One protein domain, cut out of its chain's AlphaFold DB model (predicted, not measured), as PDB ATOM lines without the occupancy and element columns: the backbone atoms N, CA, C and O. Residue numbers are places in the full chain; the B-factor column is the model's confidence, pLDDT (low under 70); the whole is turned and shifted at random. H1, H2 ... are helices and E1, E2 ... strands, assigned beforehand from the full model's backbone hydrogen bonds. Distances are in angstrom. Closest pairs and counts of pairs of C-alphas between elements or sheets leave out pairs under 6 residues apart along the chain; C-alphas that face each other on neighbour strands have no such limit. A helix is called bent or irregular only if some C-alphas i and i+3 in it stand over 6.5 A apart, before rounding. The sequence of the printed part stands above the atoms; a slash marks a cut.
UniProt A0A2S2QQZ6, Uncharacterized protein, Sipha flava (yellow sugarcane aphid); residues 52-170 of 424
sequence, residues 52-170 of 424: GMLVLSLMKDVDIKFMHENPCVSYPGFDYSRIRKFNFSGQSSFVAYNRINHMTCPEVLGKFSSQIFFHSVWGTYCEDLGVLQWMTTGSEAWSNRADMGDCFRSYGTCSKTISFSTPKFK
ATOM      1  N   GLY A  52      98.489  17.450  95.246       80.06
ATOM      2  CA  GLY A  52      99.080  17.254  93.917       80.06
ATOM      3  C   GLY A  52     100.280  18.169  93.653       80.06
ATOM      4  O   GLY A  52     101.266  17.749  93.054       80.06
ATOM      5  N   MET A  53     100.252  19.394  94.178       82.00
ATOM      6  CA  MET A  53     101.352  20.346  94.061       82.00
ATOM      7  C   MET A  53     102.586  19.891  94.849       82.00
ATOM      8  O   MET A  53     103.710  19.972  94.351       82.00
ATOM      9  N   LEU A  54     102.377  19.372  96.063       80.19
ATOM     10  CA  LEU A  54     103.450  18.805  96.881       80.19
ATOM     11  C   LEU A  54     104.104  17.620  96.172       80.19
ATOM     12  O   LEU A  54     105.329  17.588  96.069       80.19
ATOM     13  N   VAL A  55     103.304  16.702  95.624       78.88
ATOM     14  CA  VAL A  55     103.802  15.545  94.866       78.88
ATOM     15  C   VAL A  55     104.656  16.004  93.685       78.88
ATOM     16  O   VAL A  55     105.816  15.608  93.595       78.88
ATOM     17  N   LEU A  56     104.146  16.916  92.852       77.31
ATOM     18  CA  LEU A  56     104.886  17.445  91.701       77.31
ATOM     19  C   LEU A  56     106.196  18.140  92.107       77.31
ATOM     20  O   LEU A  56     107.206  18.003  91.425       77.31
ATOM     21  N   SER A  57     106.222  18.845  93.241       75.50
ATOM     22  CA  SER A  57     107.431  19.539  93.714       75.50
ATOM     23  C   SER A  57     108.574  18.599  94.140       75.50
ATOM     24  O   SER A  57     109.753  18.994  94.155       75.50
ATOM     25  N   LEU A  58     108.225  17.357  94.491       73.81
ATOM     26  CA  LEU A  58     109.140  16.304  94.934       73.81
ATOM     27  C   LEU A  58     109.686  15.471  93.767       73.81
ATOM     28  O   LEU A  58     110.694  14.785  93.933       73.81
ATOM     29  N   MET A  59     109.088  15.581  92.582       73.69
ATOM     30  CA  MET A  59     109.555  14.907  91.372       73.69
ATOM     31  C   MET A  59     110.763  15.655  90.776       73.69
ATOM     32  O   MET A  59     110.847  16.886  90.822       73.69
ATOM     33  N   LYS A  60     111.764  14.912  90.287       66.12
ATOM     34  CA  LYS A  60     112.901  15.459  89.524       66.12
ATOM     35  C   LYS A  60     112.480  15.780  88.094       66.12
ATOM     36  O   LYS A  60     112.713  16.899  87.656       66.12
ATOM     37  N   ASP A  61     111.769  14.840  87.476       66.69
ATOM     38  CA  ASP A  61     111.155  14.946  86.157       66.69
ATOM     39  C   ASP A  61     109.690  14.514  86.267       66.69
ATOM     40  O   ASP A  61     109.375  13.570  87.000       66.69
ATOM     41  N   VAL A  62     108.786  15.219  85.587       61.59
ATOM     42  CA  VAL A  62     107.344  14.941  85.622       61.59
ATOM     43  C   VAL A  62     106.977  14.067  84.421       61.59
ATOM     44  O   VAL A  62     106.796  14.582  83.322       61.59
ATOM     45  N   ASP A  63     106.841  12.756  84.635       66.88
ATOM     46  CA  ASP A  63     106.280  11.820  83.654       66.88
ATOM     47  C   ASP A  63     104.874  11.381  84.090       66.88
ATOM     48  O   ASP A  63     104.672  10.418  84.834       66.88
ATOM     49  N   ILE A  64     103.880  12.155  83.650       64.19
ATOM     50  CA  ILE A  64     102.460  11.918  83.950       64.19
ATOM     51  C   ILE A  64     101.991  10.596  83.333       64.19
ATOM     52  O   ILE A  64     101.152   9.907  83.915       64.19
ATOM     53  N   LYS A  65     102.548  10.223  82.176       65.56
ATOM     54  CA  LYS A  65     102.154   9.027  81.437       65.56
ATOM     55  C   LYS A  65     102.588   7.770  82.186       65.56
ATOM     56  O   LYS A  65     101.751   6.907  82.434       65.56
ATOM     57  N   PHE A  66     103.829   7.738  82.676       70.50
ATOM     58  CA  PHE A  66     104.311   6.657  83.536       70.50
ATOM     59  C   PHE A  66     103.440   6.473  84.787       70.50
ATOM     60  O   PHE A  66     103.111   5.343  85.138       70.50
ATOM     61  N   MET A  67     103.041   7.568  85.448       65.12
ATOM     62  CA  MET A  67     102.199   7.499  86.652       65.12
ATOM     63  C   MET A  67     100.792   6.957  86.372       65.12
ATOM     64  O   MET A  67     100.253   6.223  87.196       65.12
ATOM     65  N   HIS A  68     100.199   7.316  85.230       70.19
ATOM     66  CA  HIS A  68      98.898   6.788  84.817       70.19
ATOM     67  C   HIS A  68      98.966   5.311  84.420       70.19
ATOM     68  O   HIS A  68      98.045   4.558  84.724       70.19
ATOM     69  N   GLU A  69     100.044   4.902  83.752       78.31
ATOM     70  CA  GLU A  69     100.236   3.531  83.269       78.31
ATOM     71  C   GLU A  69     100.698   2.569  84.379       78.31
ATOM     72  O   GLU A  69     100.454   1.369  84.278       78.31
ATOM     73  N   ASN A  70     101.310   3.075  85.460       71.00
ATOM     74  CA  ASN A  70     101.868   2.270  86.555       71.00
ATOM     75  C   ASN A  70     101.353   2.715  87.939       71.00
ATOM     76  O   ASN A  70     102.140   3.162  88.786       71.00
ATOM     77  N   PRO A  71     100.041   2.597  88.218       59.22
ATOM     78  CA  PRO A  71      99.520   2.871  89.549       59.22
ATOM     79  C   PRO A  71     100.176   1.919  90.567       59.22
ATOM     80  O   PRO A  71     100.306   0.724  90.317       59.22
ATOM     81  N   CYS A  72     100.584   2.452  91.724       62.94
ATOM     82  CA  CYS A  72     101.181   1.715  92.856       62.94
ATOM     83  C   CYS A  72     102.668   1.309  92.741       62.94
ATOM     84  O   CYS A  72     103.162   0.612  93.628       62.94
ATOM     85  N   VAL A  73     103.409   1.774  91.731       64.88
ATOM     86  CA  VAL A  73     104.874   1.586  91.652       64.88
ATOM     87  C   VAL A  73     105.597   2.829  92.180       64.88
ATOM     88  O   VAL A  73     105.160   3.958  91.954       64.88
ATOM     89  N   SER A  74     106.715   2.652  92.898       62.31
ATOM     90  CA  SER A  74     107.534   3.784  93.346       62.31
ATOM     91  C   SER A  74     108.083   4.542  92.139       62.31
ATOM     92  O   SER A  74     108.846   3.977  91.353       62.31
ATOM     93  N   TYR A  75     107.725   5.818  91.998       65.94
ATOM     94  CA  TYR A  75     108.221   6.637  90.900       65.94
ATOM     95  C   TYR A  75     109.746   6.833  91.025       65.94
ATOM     96  O   TYR A  75     110.191   7.432  92.011       65.94
ATOM     97  N   PRO A  76     110.562   6.383  90.051       65.25
ATOM     98  CA  PRO A  76     112.026   6.440  90.150       65.25
ATOM     99  C   PRO A  76     112.569   7.869  90.276       65.25
ATOM    100  O   PRO A  76     113.610   8.103  90.885       65.25
ATOM    101  N   GLY A  77     111.846   8.845  89.718       69.12
ATOM    102  CA  GLY A  77     112.209  10.260  89.755       69.12
ATOM    103  C   GLY A  77     111.816  10.988  91.043       69.12
ATOM    104  O   GLY A  77     111.905  12.215  91.077       69.12
ATOM    105  N   PHE A  78     111.351  10.296  92.091       71.06
ATOM    106  CA  PHE A  78     110.951  10.936  93.346       71.06
ATOM    107  C   PHE A  78     112.162  11.220  94.244       71.06
ATOM    108  O   PHE A  78     112.897  10.320  94.647       71.06
ATOM    109  N   ASP A  79     112.378  12.487  94.590       72.12
ATOM    110  CA  ASP A  79     113.505  12.898  95.426       72.12
ATOM    111  C   ASP A  79     113.100  12.980  96.903       72.12
ATOM    112  O   ASP A  79     112.801  14.049  97.447       72.12
ATOM    113  N   TYR A  80     113.124  11.828  97.577       72.88
ATOM    114  CA  TYR A  80     112.781  11.704  98.998       72.88
ATOM    115  C   TYR A  80     113.665  12.553  99.926       72.88
ATOM    116  O   TYR A  80     113.245  12.893 101.036       72.88
ATOM    117  N   SER A  81     114.863  12.960  99.483       70.38
ATOM    118  CA  SER A  81     115.739  13.840 100.266       70.38
ATOM    119  C   SER A  81     115.118  15.224 100.505       70.38
ATOM    120  O   SER A  81     115.401  15.872 101.518       70.38
ATOM    121  N   ARG A  82     114.209  15.658  99.617       69.50
ATOM    122  CA  ARG A  82     113.508  16.946  99.700       69.50
ATOM    123  C   ARG A  82     112.441  16.966 100.786       69.50
ATOM    124  O   ARG A  82     112.238  18.014 101.390       69.50
ATOM    125  N   ILE A  83     111.819  15.824 101.088       71.94
ATOM    126  CA  ILE A  83     110.773  15.720 102.119       71.94
ATOM    127  C   ILE A  83     111.332  16.112 103.486       71.94
ATOM    128  O   ILE A  83     110.728  16.905 104.200       71.94
ATOM    129  N   ARG A  84     112.529  15.618 103.832       69.25
ATOM    130  CA  ARG A  84     113.153  15.879 105.142       69.25
ATOM    131  C   ARG A  84     113.523  17.349 105.362       69.25
ATOM    132  O   ARG A  84     113.659  17.772 106.503       69.25
ATOM    133  N   LYS A  85     113.696  18.118 104.285       70.12
ATOM    134  CA  LYS A  85     114.035  19.552 104.322       70.12
ATOM    135  C   LYS A  85     112.824  20.447 104.027       70.12
ATOM    136  O   LYS A  85     112.949  21.676 104.015       70.12
ATOM    137  N   PHE A  86     111.657  19.855 103.771       78.38
ATOM    138  CA  PHE A  86     110.447  20.587 103.440       78.38
ATOM    139  C   PHE A  86     109.843  21.234 104.689       78.38
ATOM    140  O   PHE A  86     109.707  20.612 105.739       78.38
ATOM    141  N   ASN A  87     109.466  22.500 104.574       82.00
ATOM    142  CA  ASN A  87     108.751  23.241 105.596       82.00
ATOM    143  C   ASN A  87     107.698  24.129 104.922       82.00
ATOM    144  O   ASN A  87     107.793  24.429 103.738       82.00
ATOM    145  N   PHE A  88     106.690  24.540 105.687       82.75
ATOM    146  CA  PHE A  88     105.542  25.291 105.170       82.75
ATOM    147  C   PHE A  88     105.658  26.807 105.380       82.75
ATOM    148  O   PHE A  88     104.666  27.512 105.258       82.75
ATOM    149  N   SER A  89     106.824  27.331 105.759       75.94
ATOM    150  CA  SER A  89     106.965  28.764 106.074       75.94
ATOM    151  C   SER A  89     108.299  29.391 105.701       75.94
ATOM    152  O   SER A  89     108.437  30.603 105.770       75.94
ATOM    153  N   GLY A  90     109.289  28.603 105.327       71.88
ATOM    154  CA  GLY A  90     110.628  29.035 104.966       71.88
ATOM    155  C   GLY A  90     110.987  28.566 103.563       71.88
ATOM    156  O   GLY A  90     110.142  28.144 102.788       71.88
ATOM    157  N   GLN A  91     112.269  28.639 103.231       76.94
ATOM    158  CA  GLN A  91     112.777  28.534 101.860       76.94
ATOM    159  C   GLN A  91     112.246  27.344 101.036       76.94
ATOM    160  O   GLN A  91     111.994  27.495  99.842       76.94
ATOM    161  N   SER A  92     112.065  26.165 101.634       77.25
ATOM    162  CA  SER A  92     111.674  24.972 100.879       77.25
ATOM    163  C   SER A  92     110.246  25.025 100.338       77.25
ATOM    164  O   SER A  92     110.034  24.513  99.237       77.25
ATOM    165  N   SER A  93     109.302  25.706 101.001       81.38
ATOM    166  CA  SER A  93     107.981  25.955 100.403       81.38
ATOM    167  C   SER A  93     108.083  26.884  99.193       81.38
ATOM    168  O   SER A  93     107.465  26.621  98.169       81.38
ATOM    169  N   PHE A  94     108.907  27.931  99.243       83.94
ATOM    170  CA  PHE A  94     109.081  28.843  98.102       83.94
ATOM    171  C   PHE A  94     109.689  28.135  96.891       83.94
ATOM    172  O   PHE A  94     109.201  28.280  95.771       83.94
ATOM    173  N   VAL A  95     110.718  27.313  97.119       79.69
ATOM    174  CA  VAL A  95     111.358  26.519  96.061       79.69
ATOM    175  C   VAL A  95     110.373  25.519  95.458       79.69
ATOM    176  O   VAL A  95     110.301  25.390  94.238       79.69
ATOM    177  N   ALA A  96     109.591  24.832  96.293       81.12
ATOM    178  CA  ALA A  96     108.574  23.902  95.821       81.12
ATOM    179  C   ALA A  96     107.490  24.598  94.993       81.12
ATOM    180  O   ALA A  96     107.096  24.082  93.950       81.12
ATOM    181  N   TYR A  97     107.066  25.793  95.408       86.81
ATOM    182  CA  TYR A  97     106.088  26.590  94.677       86.81
ATOM    183  C   TYR A  97     106.603  27.043  93.311       86.81
ATOM    184  O   TYR A  97     105.947  26.824  92.292       86.81
ATOM    185  N   ASN A  98     107.818  27.591  93.266       85.62
ATOM    186  CA  ASN A  98     108.414  28.097  92.033       85.62
ATOM    187  C   ASN A  98     108.662  27.016  90.973       85.62
ATOM    188  O   ASN A  98     108.777  27.356  89.799       85.62
ATOM    189  N   ARG A  99     108.695  25.729  91.336       79.19
ATOM    190  CA  ARG A  99     108.823  24.624  90.367       79.19
ATOM    191  C   ARG A  99     107.555  24.345  89.569       79.19
ATOM    192  O   ARG A  99     107.632  23.793  88.478       79.19
ATOM    193  N   ILE A 100     106.392  24.724  90.087       81.69
ATOM    194  CA  ILE A 100     105.108  24.397  89.463       81.69
ATOM    195  C   ILE A 100     104.735  25.498  88.490       81.69
ATOM    196  O   ILE A 100     104.419  26.601  88.922       81.69
ATOM    197  N   ASN A 101     104.811  25.236  87.186       77.94
ATOM    198  CA  ASN A 101     104.617  26.261  86.152       77.94
ATOM    199  C   ASN A 101     103.157  26.478  85.771       77.94
ATOM    200  O   ASN A 101     102.744  27.625  85.629       77.94
ATOM    201  N   HIS A 102     102.388  25.398  85.641       81.81
ATOM    202  CA  HIS A 102     101.016  25.449  85.150       81.81
ATOM    203  C   HIS A 102     100.074  24.732  86.102       81.81
ATOM    204  O   HIS A 102     100.410  23.675  86.638       81.81
ATOM    205  N   MET A 103      98.898  25.319  86.295       83.38
ATOM    206  CA  MET A 103      97.820  24.739  87.078       83.38
ATOM    207  C   MET A 103      96.496  24.842  86.340       83.38
ATOM    208  O   MET A 103      96.303  25.718  85.500       83.38
ATOM    209  N   THR A 104      95.591  23.925  86.671       83.81
ATOM    210  CA  THR A 104      94.246  23.854  86.107       83.81
ATOM    211  C   THR A 104      93.206  24.090  87.188       83.81
ATOM    212  O   THR A 104      93.282  23.487  88.259       83.81
ATOM    213  N   CYS A 105      92.209  24.922  86.903       78.81
ATOM    214  CA  CYS A 105      91.050  25.135  87.769       78.81
ATOM    215  C   CYS A 105      89.756  25.229  86.937       78.81
ATOM    216  O   CYS A 105      89.829  25.308  85.708       78.81
ATOM    217  N   PRO A 106      88.567  25.201  87.565       76.69
ATOM    218  CA  PRO A 106      87.305  25.447  86.867       76.69
ATOM    219  C   PRO A 106      87.271  26.833  86.201       76.69
ATOM    220  O   PRO A 106      87.717  27.817  86.790       76.69
ATOM    221  N   GLU A 107      86.672  26.925  85.010       77.62
ATOM    222  CA  GLU A 107      86.616  28.154  84.191       77.62
ATOM    223  C   GLU A 107      85.963  29.357  84.900       77.62
ATOM    224  O   GLU A 107      86.260  30.502  84.575       77.62
ATOM    225  N   VAL A 108      85.145  29.113  85.928       72.00
ATOM    226  CA  VAL A 108      84.430  30.134  86.723       72.00
ATOM    227  C   VAL A 108      85.358  31.220  87.292       72.00
ATOM    228  O   VAL A 108      84.936  32.359  87.485       72.00
ATOM    229  N   LEU A 109      86.628  30.891  87.544       73.62
ATOM    230  CA  LEU A 109      87.617  31.829  88.084       73.62
ATOM    231  C   LEU A 109      88.243  32.741  87.008       73.62
ATOM    232  O   LEU A 109      88.806  33.789  87.336       73.62
ATOM    233  N   GLY A 110      88.124  32.375  85.727       79.88
ATOM    234  CA  GLY A 110      88.545  33.177  84.578       79.88
ATOM    235  C   GLY A 110      89.981  33.707  84.678       79.88
ATOM    236  O   GLY A 110      90.898  33.010  85.118       79.88
ATOM    237  N   LYS A 111      90.174  34.977  84.301       82.94
ATOM    238  CA  LYS A 111      91.481  35.659  84.325       82.94
ATOM    239  C   LYS A 111      92.102  35.796  85.723       82.94
ATOM    240  O   LYS A 111      93.316  35.888  85.850       82.94
ATOM    241  N   PHE A 112      91.295  35.744  86.786       86.44
ATOM    242  CA  PHE A 112      91.777  35.901  88.163       86.44
ATOM    243  C   PHE A 112      92.320  34.604  88.775       86.44
ATOM    244  O   PHE A 112      92.847  34.621  89.886       86.44
ATOM    245  N   SER A 113      92.229  33.482  88.059       86.25
ATOM    246  CA  SER A 113      92.625  32.152  88.541       86.25
ATOM    247  C   SER A 113      94.034  32.097  89.119       86.25
ATOM    248  O   SER A 113      94.237  31.513  90.181       86.25
ATOM    249  N   SER A 114      94.993  32.749  88.458       87.88
ATOM    250  CA  SER A 114      96.394  32.782  88.889       87.88
ATOM    251  C   SER A 114      96.566  33.486  90.238       87.88
ATOM    252  O   SER A 114      97.156  32.931  91.171       87.88
ATOM    253  N   GLN A 115      95.962  34.668  90.380       88.94
ATOM    254  CA  GLN A 115      95.986  35.450  91.613       88.94
ATOM    255  C   GLN A 115      95.240  34.740  92.754       88.94
ATOM    256  O   GLN A 115      95.758  34.639  93.866       88.94
ATOM    257  N   ILE A 116      94.043  34.209  92.487       88.25
ATOM    258  CA  ILE A 116      93.234  33.497  93.487       88.25
ATOM    259  C   ILE A 116      93.977  32.260  93.985       88.25
ATOM    260  O   ILE A 116      94.061  32.040  95.193       88.25
ATOM    261  N   PHE A 117      94.572  31.488  93.073       88.50
ATOM    262  CA  PHE A 117      95.381  30.329  93.430       88.50
ATOM    263  C   PHE A 117      96.563  30.720  94.320       88.50
ATOM    264  O   PHE A 117      96.795  30.080  95.346       88.50
ATOM    265  N   PHE A 118      97.278  31.796  93.985       90.56
ATOM    266  CA  PHE A 118      98.363  32.293  94.828       90.56
ATOM    267  C   PHE A 118      97.863  32.669  96.230       90.56
ATOM    268  O   PHE A 118      98.446  32.229  97.224       90.56
ATOM    269  N   HIS A 119      96.759  33.416  96.327       90.19
ATOM    270  CA  HIS A 119      96.155  33.772  97.611       90.19
ATOM    271  C   HIS A 119      95.715  32.550  98.416       90.19
ATOM    272  O   HIS A 119      95.890  32.539  99.630       90.19
ATOM    273  N   SER A 120      95.179  31.515  97.765       89.31
ATOM    274  CA  SER A 120      94.784  30.270  98.429       89.31
ATOM    275  C   SER A 120      95.982  29.494  98.973       89.31
ATOM    276  O   SER A 120      95.918  28.987 100.089       89.31
ATOM    277  N   VAL A 121      97.085  29.426  98.219       89.94
ATOM    278  CA  VAL A 121      98.286  28.707  98.663       89.94
ATOM    279  C   VAL A 121      98.985  29.440  99.800       89.94
ATOM    280  O   VAL A 121      99.432  28.809 100.752       89.94
ATOM    281  N   TRP A 122      99.101  30.762  99.721       88.12
ATOM    282  CA  TRP A 122      99.905  31.526 100.677       88.12
ATOM    283  C   TRP A 122      99.089  32.188 101.786       88.12
ATOM    284  O   TRP A 122      99.665  32.628 102.772       88.12
ATOM    285  N   GLY A 123      97.763  32.242 101.672       86.69
ATOM    286  CA  GLY A 123      96.902  32.935 102.631       86.69
ATOM    287  C   GLY A 123      96.974  34.461 102.522       86.69
ATOM    288  O   GLY A 123      96.723  35.152 103.501       86.69
ATOM    289  N   THR A 124      97.319  34.998 101.349       86.19
ATOM    290  CA  THR A 124      97.608  36.430 101.121       86.19
ATOM    291  C   THR A 124      96.391  37.257 100.711       86.19
ATOM    292  O   THR A 124      96.546  38.348 100.177       86.19
ATOM    293  N   TYR A 125      95.173  36.761 100.944       78.25
ATOM    294  CA  TYR A 125      93.922  37.434 100.556       78.25
ATOM    295  C   TYR A 125      93.721  38.798 101.236       78.25
ATOM    296  O   TYR A 125      92.977  39.636 100.732       78.25
ATOM    297  N   CYS A 126      94.392  39.013 102.369       74.44
ATOM    298  CA  CYS A 126      94.454  40.291 103.063       74.44
ATOM    299  C   CYS A 126      95.844  40.943 103.007       74.44
ATOM    300  O   CYS A 126      96.054  41.884 103.743       74.44
ATOM    301  N   GLU A 127      96.812  40.452 102.232       77.62
ATOM    302  CA  GLU A 127      98.172  41.025 102.210       77.62
ATOM    303  C   GLU A 127      98.251  42.274 101.323       77.62
ATOM    304  O   GLU A 127      97.482  42.420 100.377       77.62
ATOM    305  N   ASP A 128      99.238  43.130 101.586       73.19
ATOM    306  CA  ASP A 128      99.527  44.298 100.755       73.19
ATOM    307  C   ASP A 128      99.833  43.899  99.297       73.19
ATOM    308  O   ASP A 128     100.847  43.257  98.997       73.19
ATOM    309  N   LEU A 129      98.978  44.309  98.359       80.19
ATOM    310  CA  LEU A 129      99.142  43.978  96.941       80.19
ATOM    311  C   LEU A 129     100.442  44.544  96.340       80.19
ATOM    312  O   LEU A 129     101.014  43.927  95.443       80.19
ATOM    313  N   GLY A 130     100.955  45.671  96.843       73.12
ATOM    314  CA  GLY A 130     102.237  46.242  96.423       73.12
ATOM    315  C   GLY A 130     103.424  45.376  96.843       73.12
ATOM    316  O   GLY A 130     104.376  45.199  96.081       73.12
ATOM    317  N   VAL A 131     103.342  44.750  98.018       73.06
ATOM    318  CA  VAL A 131     104.317  43.744  98.463       73.06
ATOM    319  C   VAL A 131     104.289  42.523  97.554       73.06
ATOM    320  O   VAL A 131     105.349  42.045  97.144       73.06
ATOM    321  N   LEU A 132     103.091  42.032  97.229       82.31
ATOM    322  CA  LEU A 132     102.925  40.893  96.328       82.31
ATOM    323  C   LEU A 132     103.479  41.216  94.934       82.31
ATOM    324  O   LEU A 132     104.210  40.407  94.359       82.31
ATOM    325  N   GLN A 133     103.224  42.426  94.437       82.31
ATOM    326  CA  GLN A 133     103.760  42.923  93.170       82.31
ATOM    327  C   GLN A 133     105.291  43.024  93.177       82.31
ATOM    328  O   GLN A 133     105.925  42.711  92.173       82.31
ATOM    329  N   TRP A 134     105.897  43.447  94.289       75.69
ATOM    330  CA  TRP A 134     107.353  43.560  94.421       75.69
ATOM    331  C   TRP A 134     108.051  42.195  94.513       75.69
ATOM    332  O   TRP A 134     109.141  42.005  93.969       75.69
ATOM    333  N   MET A 135     107.435  41.235  95.207       78.00
ATOM    334  CA  MET A 135     108.051  39.935  95.480       78.00
ATOM    335  C   MET A 135     107.811  38.885  94.390       78.00
ATOM    336  O   MET A 135     108.518  37.873  94.371       78.00
ATOM    337  N   THR A 136     106.832  39.097  93.505       84.19
ATOM    338  CA  THR A 136     106.466  38.143  92.452       84.19
ATOM    339  C   THR A 136     106.769  38.651  91.041       84.19
ATOM    340  O   THR A 136     106.828  39.848  90.779       84.19
ATOM    341  N   THR A 137     106.991  37.722  90.113       78.69
ATOM    342  CA  THR A 137     107.173  37.977  88.678       78.69
ATOM    343  C   THR A 137     106.090  37.276  87.872       78.69
ATOM    344  O   THR A 137     105.692  36.159  88.214       78.69
ATOM    345  N   GLY A 138     105.688  37.892  86.756       63.84
ATOM    346  CA  GLY A 138     104.810  37.275  85.758       63.84
ATOM    347  C   GLY A 138     103.312  37.350  86.061       63.84
ATOM    348  O   GLY A 138     102.535  36.746  85.330       63.84
ATOM    349  N   SER A 139     102.889  38.072  87.103       56.09
ATOM    350  CA  SER A 139     101.475  38.374  87.319       56.09
ATOM    351  C   SER A 139     101.072  39.621  86.527       56.09
ATOM    352  O   SER A 139     101.793  40.622  86.527       56.09
ATOM    353  N   GLU A 140      99.890  39.583  85.905       63.41
ATOM    354  CA  GLU A 140      99.112  40.799  85.646       63.41
ATOM    355  C   GLU A 140      98.999  41.611  86.955       63.41
ATOM    356  O   GLU A 140      99.194  41.065  88.047       63.41
ATOM    357  N   ALA A 141      98.742  42.918  86.865       73.38
ATOM    358  CA  ALA A 141      98.648  43.768  88.051       73.38
ATOM    359  C   ALA A 141      97.698  43.150  89.096       73.38
ATOM    360  O   ALA A 141      96.567  42.777  88.771       73.38
ATOM    361  N   TRP A 142      98.171  43.027  90.343       82.69
ATOM    362  CA  TRP A 142      97.383  42.460  91.439       82.69
ATOM    363  C   TRP A 142      96.079  43.245  91.601       82.69
ATOM    364  O   TRP A 142      96.096  44.436  91.906       82.69
ATOM    365  N   SER A 143      94.953  42.571  91.377       84.12
ATOM    366  CA  SER A 143      93.620  43.175  91.402       84.12
ATOM    367  C   SER A 143      93.023  43.114  92.807       84.12
ATOM    368  O   SER A 143      93.264  42.163  93.553       84.12
ATOM    369  N   ASN A 144      92.225  44.104  93.191       83.12
ATOM    370  CA  ASN A 144      91.535  44.075  94.478       83.12
ATOM    371  C   ASN A 144      90.277  43.180  94.400       83.12
ATOM    372  O   ASN A 144      89.873  42.706  93.336       83.12
ATOM    373  N   ARG A 145      89.614  42.934  95.540       80.62
ATOM    374  CA  ARG A 145      88.402  42.098  95.563       80.62
ATOM    375  C   ARG A 145      87.241  42.706  94.765       80.62
ATOM    376  O   ARG A 145      86.456  41.934  94.219       80.62
ATOM    377  N   ALA A 146      87.099  44.029  94.704       79.62
ATOM    378  CA  ALA A 146      86.020  44.674  93.953       79.62
ATOM    379  C   ALA A 146      86.158  44.412  92.445       79.62
ATOM    380  O   ALA A 146      85.167  44.082  91.794       79.62
ATOM    381  N   ASP A 147      87.389  44.423  91.928       82.25
ATOM    382  CA  ASP A 147      87.703  44.128  90.524       82.25
ATOM    383  C   ASP A 147      87.306  42.697  90.116       82.25
ATOM    384  O   ASP A 147      87.002  42.429  88.954       82.25
ATOM    385  N   MET A 148      87.277  41.769  91.080       81.25
ATOM    386  CA  MET A 148      86.898  40.367  90.865       81.25
ATOM    387  C   MET A 148      85.378  40.144  90.793       81.25
ATOM    388  O   MET A 148      84.944  39.021  90.534       81.25
ATOM    389  N   GLY A 149      84.562  41.171  91.061       81.06
ATOM    390  CA  GLY A 149      83.107  41.144  90.896       81.06
ATOM    391  C   GLY A 149      82.435  39.876  91.436       81.06
ATOM    392  O   GLY A 149      82.529  39.548  92.629       81.06
ATOM    393  N   ASP A 150      81.782  39.144  90.533       75.56
ATOM    394  CA  ASP A 150      80.882  38.037  90.859       75.56
ATOM    395  C   ASP A 150      81.532  36.648  90.804       75.56
ATOM    396  O   ASP A 150      80.846  35.652  91.031       75.56
ATOM    397  N   CYS A 151      82.857  36.565  90.614       73.50
ATOM    398  CA  CYS A 151      83.610  35.301  90.533       73.50
ATOM    399  C   CYS A 151      83.410  34.354  91.737       73.50
ATOM    400  O   CYS A 151      83.703  33.167  91.637       73.50
ATOM    401  N   PHE A 152      82.902  34.856  92.868       71.88
ATOM    402  CA  PHE A 152      82.661  34.090  94.097       71.88
ATOM    403  C   PHE A 152      81.173  33.936  94.467       71.88
ATOM    404  O   PHE A 152      80.874  33.484  95.570       71.88
ATOM    405  N   ARG A 153      80.221  34.343  93.610       67.56
ATOM    406  CA  ARG A 153      78.784  34.333  93.966       67.56
ATOM    407  C   ARG A 153      78.129  32.954  93.938       67.56
ATOM    408  O   ARG A 153      77.144  32.753  94.640       67.56
ATOM    409  N   SER A 154      78.650  32.013  93.157       61.28
ATOM    410  CA  SER A 154      78.098  30.659  93.058       61.28
ATOM    411  C   SER A 154      79.193  29.613  93.212       61.28
ATOM    412  O   SER A 154      80.220  29.694  92.537       61.28
ATOM    413  N   TYR A 155      78.945  28.590  94.034       57.03
ATOM    414  CA  TYR A 155      79.694  27.334  93.974       57.03
ATOM    415  C   TYR A 155      79.376  26.663  92.634       57.03
ATOM    416  O   TYR A 155      78.372  25.971  92.491       57.03
ATOM    417  N   GLY A 156      80.183  26.945  91.616       56.38
ATOM    418  CA  GLY A 156      80.004  26.371  90.291       56.38
ATOM    419  C   GLY A 156      80.847  25.116  90.134       56.38
ATOM    420  O   GLY A 156      82.070  25.204  90.044       56.38
ATOM    421  N   THR A 157      80.214  23.948  90.035       56.12
ATOM    422  CA  THR A 157      80.821  22.803  89.350       56.12
ATOM    423  C   THR A 157      80.791  23.101  87.855       56.12
ATOM    424  O   THR A 157      79.781  22.924  87.182       56.12
ATOM    425  N   CYS A 158      81.894  23.626  87.322       65.44
ATOM    426  CA  CYS A 158      82.046  23.793  85.883       65.44
ATOM    427  C   CYS A 158      82.731  22.556  85.301       65.44
ATOM    428  O   CYS A 158      83.754  22.112  85.819       65.44
ATOM    429  N   SER A 159      82.175  22.006  84.222       67.50
ATOM    430  CA  SER A 159      82.786  20.913  83.457       67.50
ATOM    431  C   SER A 159      83.993  21.370  82.632       67.50
ATOM    432  O   SER A 159      84.803  20.541  82.224       67.50
ATOM    433  N   LYS A 160      84.130  22.678  82.399       79.19
ATOM    434  CA  LYS A 160      85.254  23.275  81.682       79.19
ATOM    435  C   LYS A 160      86.340  23.718  82.655       79.19
ATOM    436  O   LYS A 160      86.072  24.351  83.681       79.19
ATOM    437  N   THR A 161      87.576  23.392  82.308       83.00
ATOM    438  CA  THR A 161      88.773  23.785  83.045       83.00
ATOM    439  C   THR A 161      89.595  24.769  82.229       83.00
ATOM    440  O   THR A 161      89.641  24.709  81.001       83.00
ATOM    441  N   ILE A 162      90.262  25.678  82.928       84.19
ATOM    442  CA  ILE A 162      91.227  26.614  82.359       84.19
ATOM    443  C   ILE A 162      92.607  26.320  82.927       84.19
ATOM    444  O   ILE A 162      92.747  25.978  84.104       84.19
ATOM    445  N   SER A 163      93.622  26.446  82.076       85.88
ATOM    446  CA  SER A 163      95.027  26.347  82.468       85.88
ATOM    447  C   SER A 163      95.611  27.743  82.625       85.88
ATOM    448  O   SER A 163      95.399  28.601  81.771       85.88
ATOM    449  N   PHE A 164      96.369  27.970  83.691       86.56
ATOM    450  CA  PHE A 164      97.031  29.246  83.954       86.56
ATOM    451  C   PHE A 164      98.447  29.034  84.488       86.56
ATOM    452  O   PHE A 164      98.765  27.995  85.075       86.56
ATOM    453  N   SER A 165      99.304  30.035  84.290       86.88
ATOM    454  CA  SER A 165     100.646  30.068  84.871       86.88
ATOM    455  C   SER A 165     100.617  30.645  86.281       86.88
ATOM    456  O   SER A 165      99.913  31.622  86.550       86.88
ATOM    457  N   THR A 166     101.372  30.038  87.193       86.06
ATOM    458  CA  THR A 166     101.485  30.523  88.575       86.06
ATOM    459  C   THR A 166     102.432  31.730  88.649       86.06
ATOM    460  O   THR A 166     103.462  31.728  87.963       86.06
ATOM    461  N   PRO A 167     102.146  32.751  89.483       88.69
ATOM    462  CA  PRO A 167     103.108  33.820  89.749       88.69
ATOM    463  C   PRO A 167     104.367  33.216  90.374       88.69
ATOM    464  O   PRO A 167     104.262  32.261  91.132       88.69
ATOM    465  N   LYS A 168     105.563  33.731  90.091       86.88
ATOM    466  CA  LYS A 168     106.811  33.172  90.658       86.88
ATOM    467  C   LYS A 168     107.417  34.115  91.678       86.88
ATOM    468  O   LYS A 168     107.386  35.318  91.471       86.88
ATOM    469  N   PHE A 169     108.007  33.594  92.750       81.88
ATOM    470  CA  PHE A 169     108.756  34.418  93.701       81.88
ATOM    471  C   PHE A 169     110.110  34.831  93.125       81.88
ATOM    472  O   PHE A 169     110.907  33.967  92.759       81.88
ATOM    473  N   LYS A 170     110.383  36.138  93.124       79.44
ATOM    474  CA  LYS A 170     111.707  36.733  92.883       79.44
ATOM    475  C   LYS A 170     112.540  36.771  94.162       79.44
ATOM    476  O   LYS A 170     113.728  36.467  94.148       79.44
TER     477      LYS A 170
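Overview. This is residues 52 to 170 of the 424 residues of an uncharacterized protein of Sipha flava (yellow sugarcane aphid) (UniProt A0A2S2QQZ6). What is the main picture? A narrow antiparallel ribbon of two strands, E1 and E2, has the sharply kinked helix H5 packed on it, with H6 and the loop of residues 136 to 160 on that side of the model. From the start of E1 the chain leads back to a second, looser part, where the short helices H1, H3 and H4 gather and H2 sits off at the far end. What are its make-up and size? The printed part has 119 residues, with six named helices and two named strands in the order H1 H2 H3 H4 E1 H5 H6 E2, and its class is mostly helix. It is only just compact, close to loose, with a radius of gyration of the C-alphas of 16.3 A and spans of 47 by 35 by 20 A.

Along the chain. Where are the strands? E1 is residues 102 to 106, 13.8 A from first to last C-alpha, and E2 is residues 161 to 165, 13.6 A, ending at C-alpha 165 at (100.646, 30.068, 84.871). Where are the helices? H5, residues 107 to 122, is 21.4 A long from C-alpha 107 at (86.616, 28.154, 84.191); it is irregular, with C-alphas 108 and 111 9.3 A apart, and has a kink of 84 degrees near residue 114. H1 is residues 52 to 58, from C-alpha 52 at (99.080, 17.254, 93.917), H2 64 to 69, H3 80 to 85, H4 91 to 98 and H6 129 to 135.

Arrangement. How do the strands pair? E1 and E2 are antiparallel at 148 degrees, with N 103 and O 164 at 2.9 A and N 162 and O 105 at 2.8 A, within hydrogen-bond range. What lies near them? The closest C-alphas of H5 and E2 are those of Glu 107 and Thr 161, 5.0 A apart. H4 and H5 are near each other, and H6 is apart from H5. How do the other helices stand? H1 and H4 touch, closest at the C-alphas of Ser 57 and Ala 96, 5.0 A, at a steep tilt of 64 degrees, opposite ways. H1 and H3 only just touch, with 3 pairs of C-alphas within 8 A, closest at Leu 58 and Arg 82, 6.5 A, about perpendicular at 84 degrees. H2 is apart from H1 and H3. Are the helix backbones complete? In H1, H2, H4 and H6 every O i to N i+4 pair is within hydrogen-bond range, against 7 of 12 in H5 and 0 of 2 in H3, where 2 of 3 O i to N i+3 pairs are.

Size, cuts and confidence. How far does it reach? The two C-alphas farthest apart, those of Val 73 and Ala 146, are 47.1 A apart, and residues 68 to 74 stand free. Is there a cut or a long link? The printed part has no cut, and the link from H6 to E2, 25 residues, is long. Where is confidence low? The mean pLDDT of the printed part is 76.5, and 26 residues are under 70, among them 60 to 65, 71 to 77 and 153 to 159.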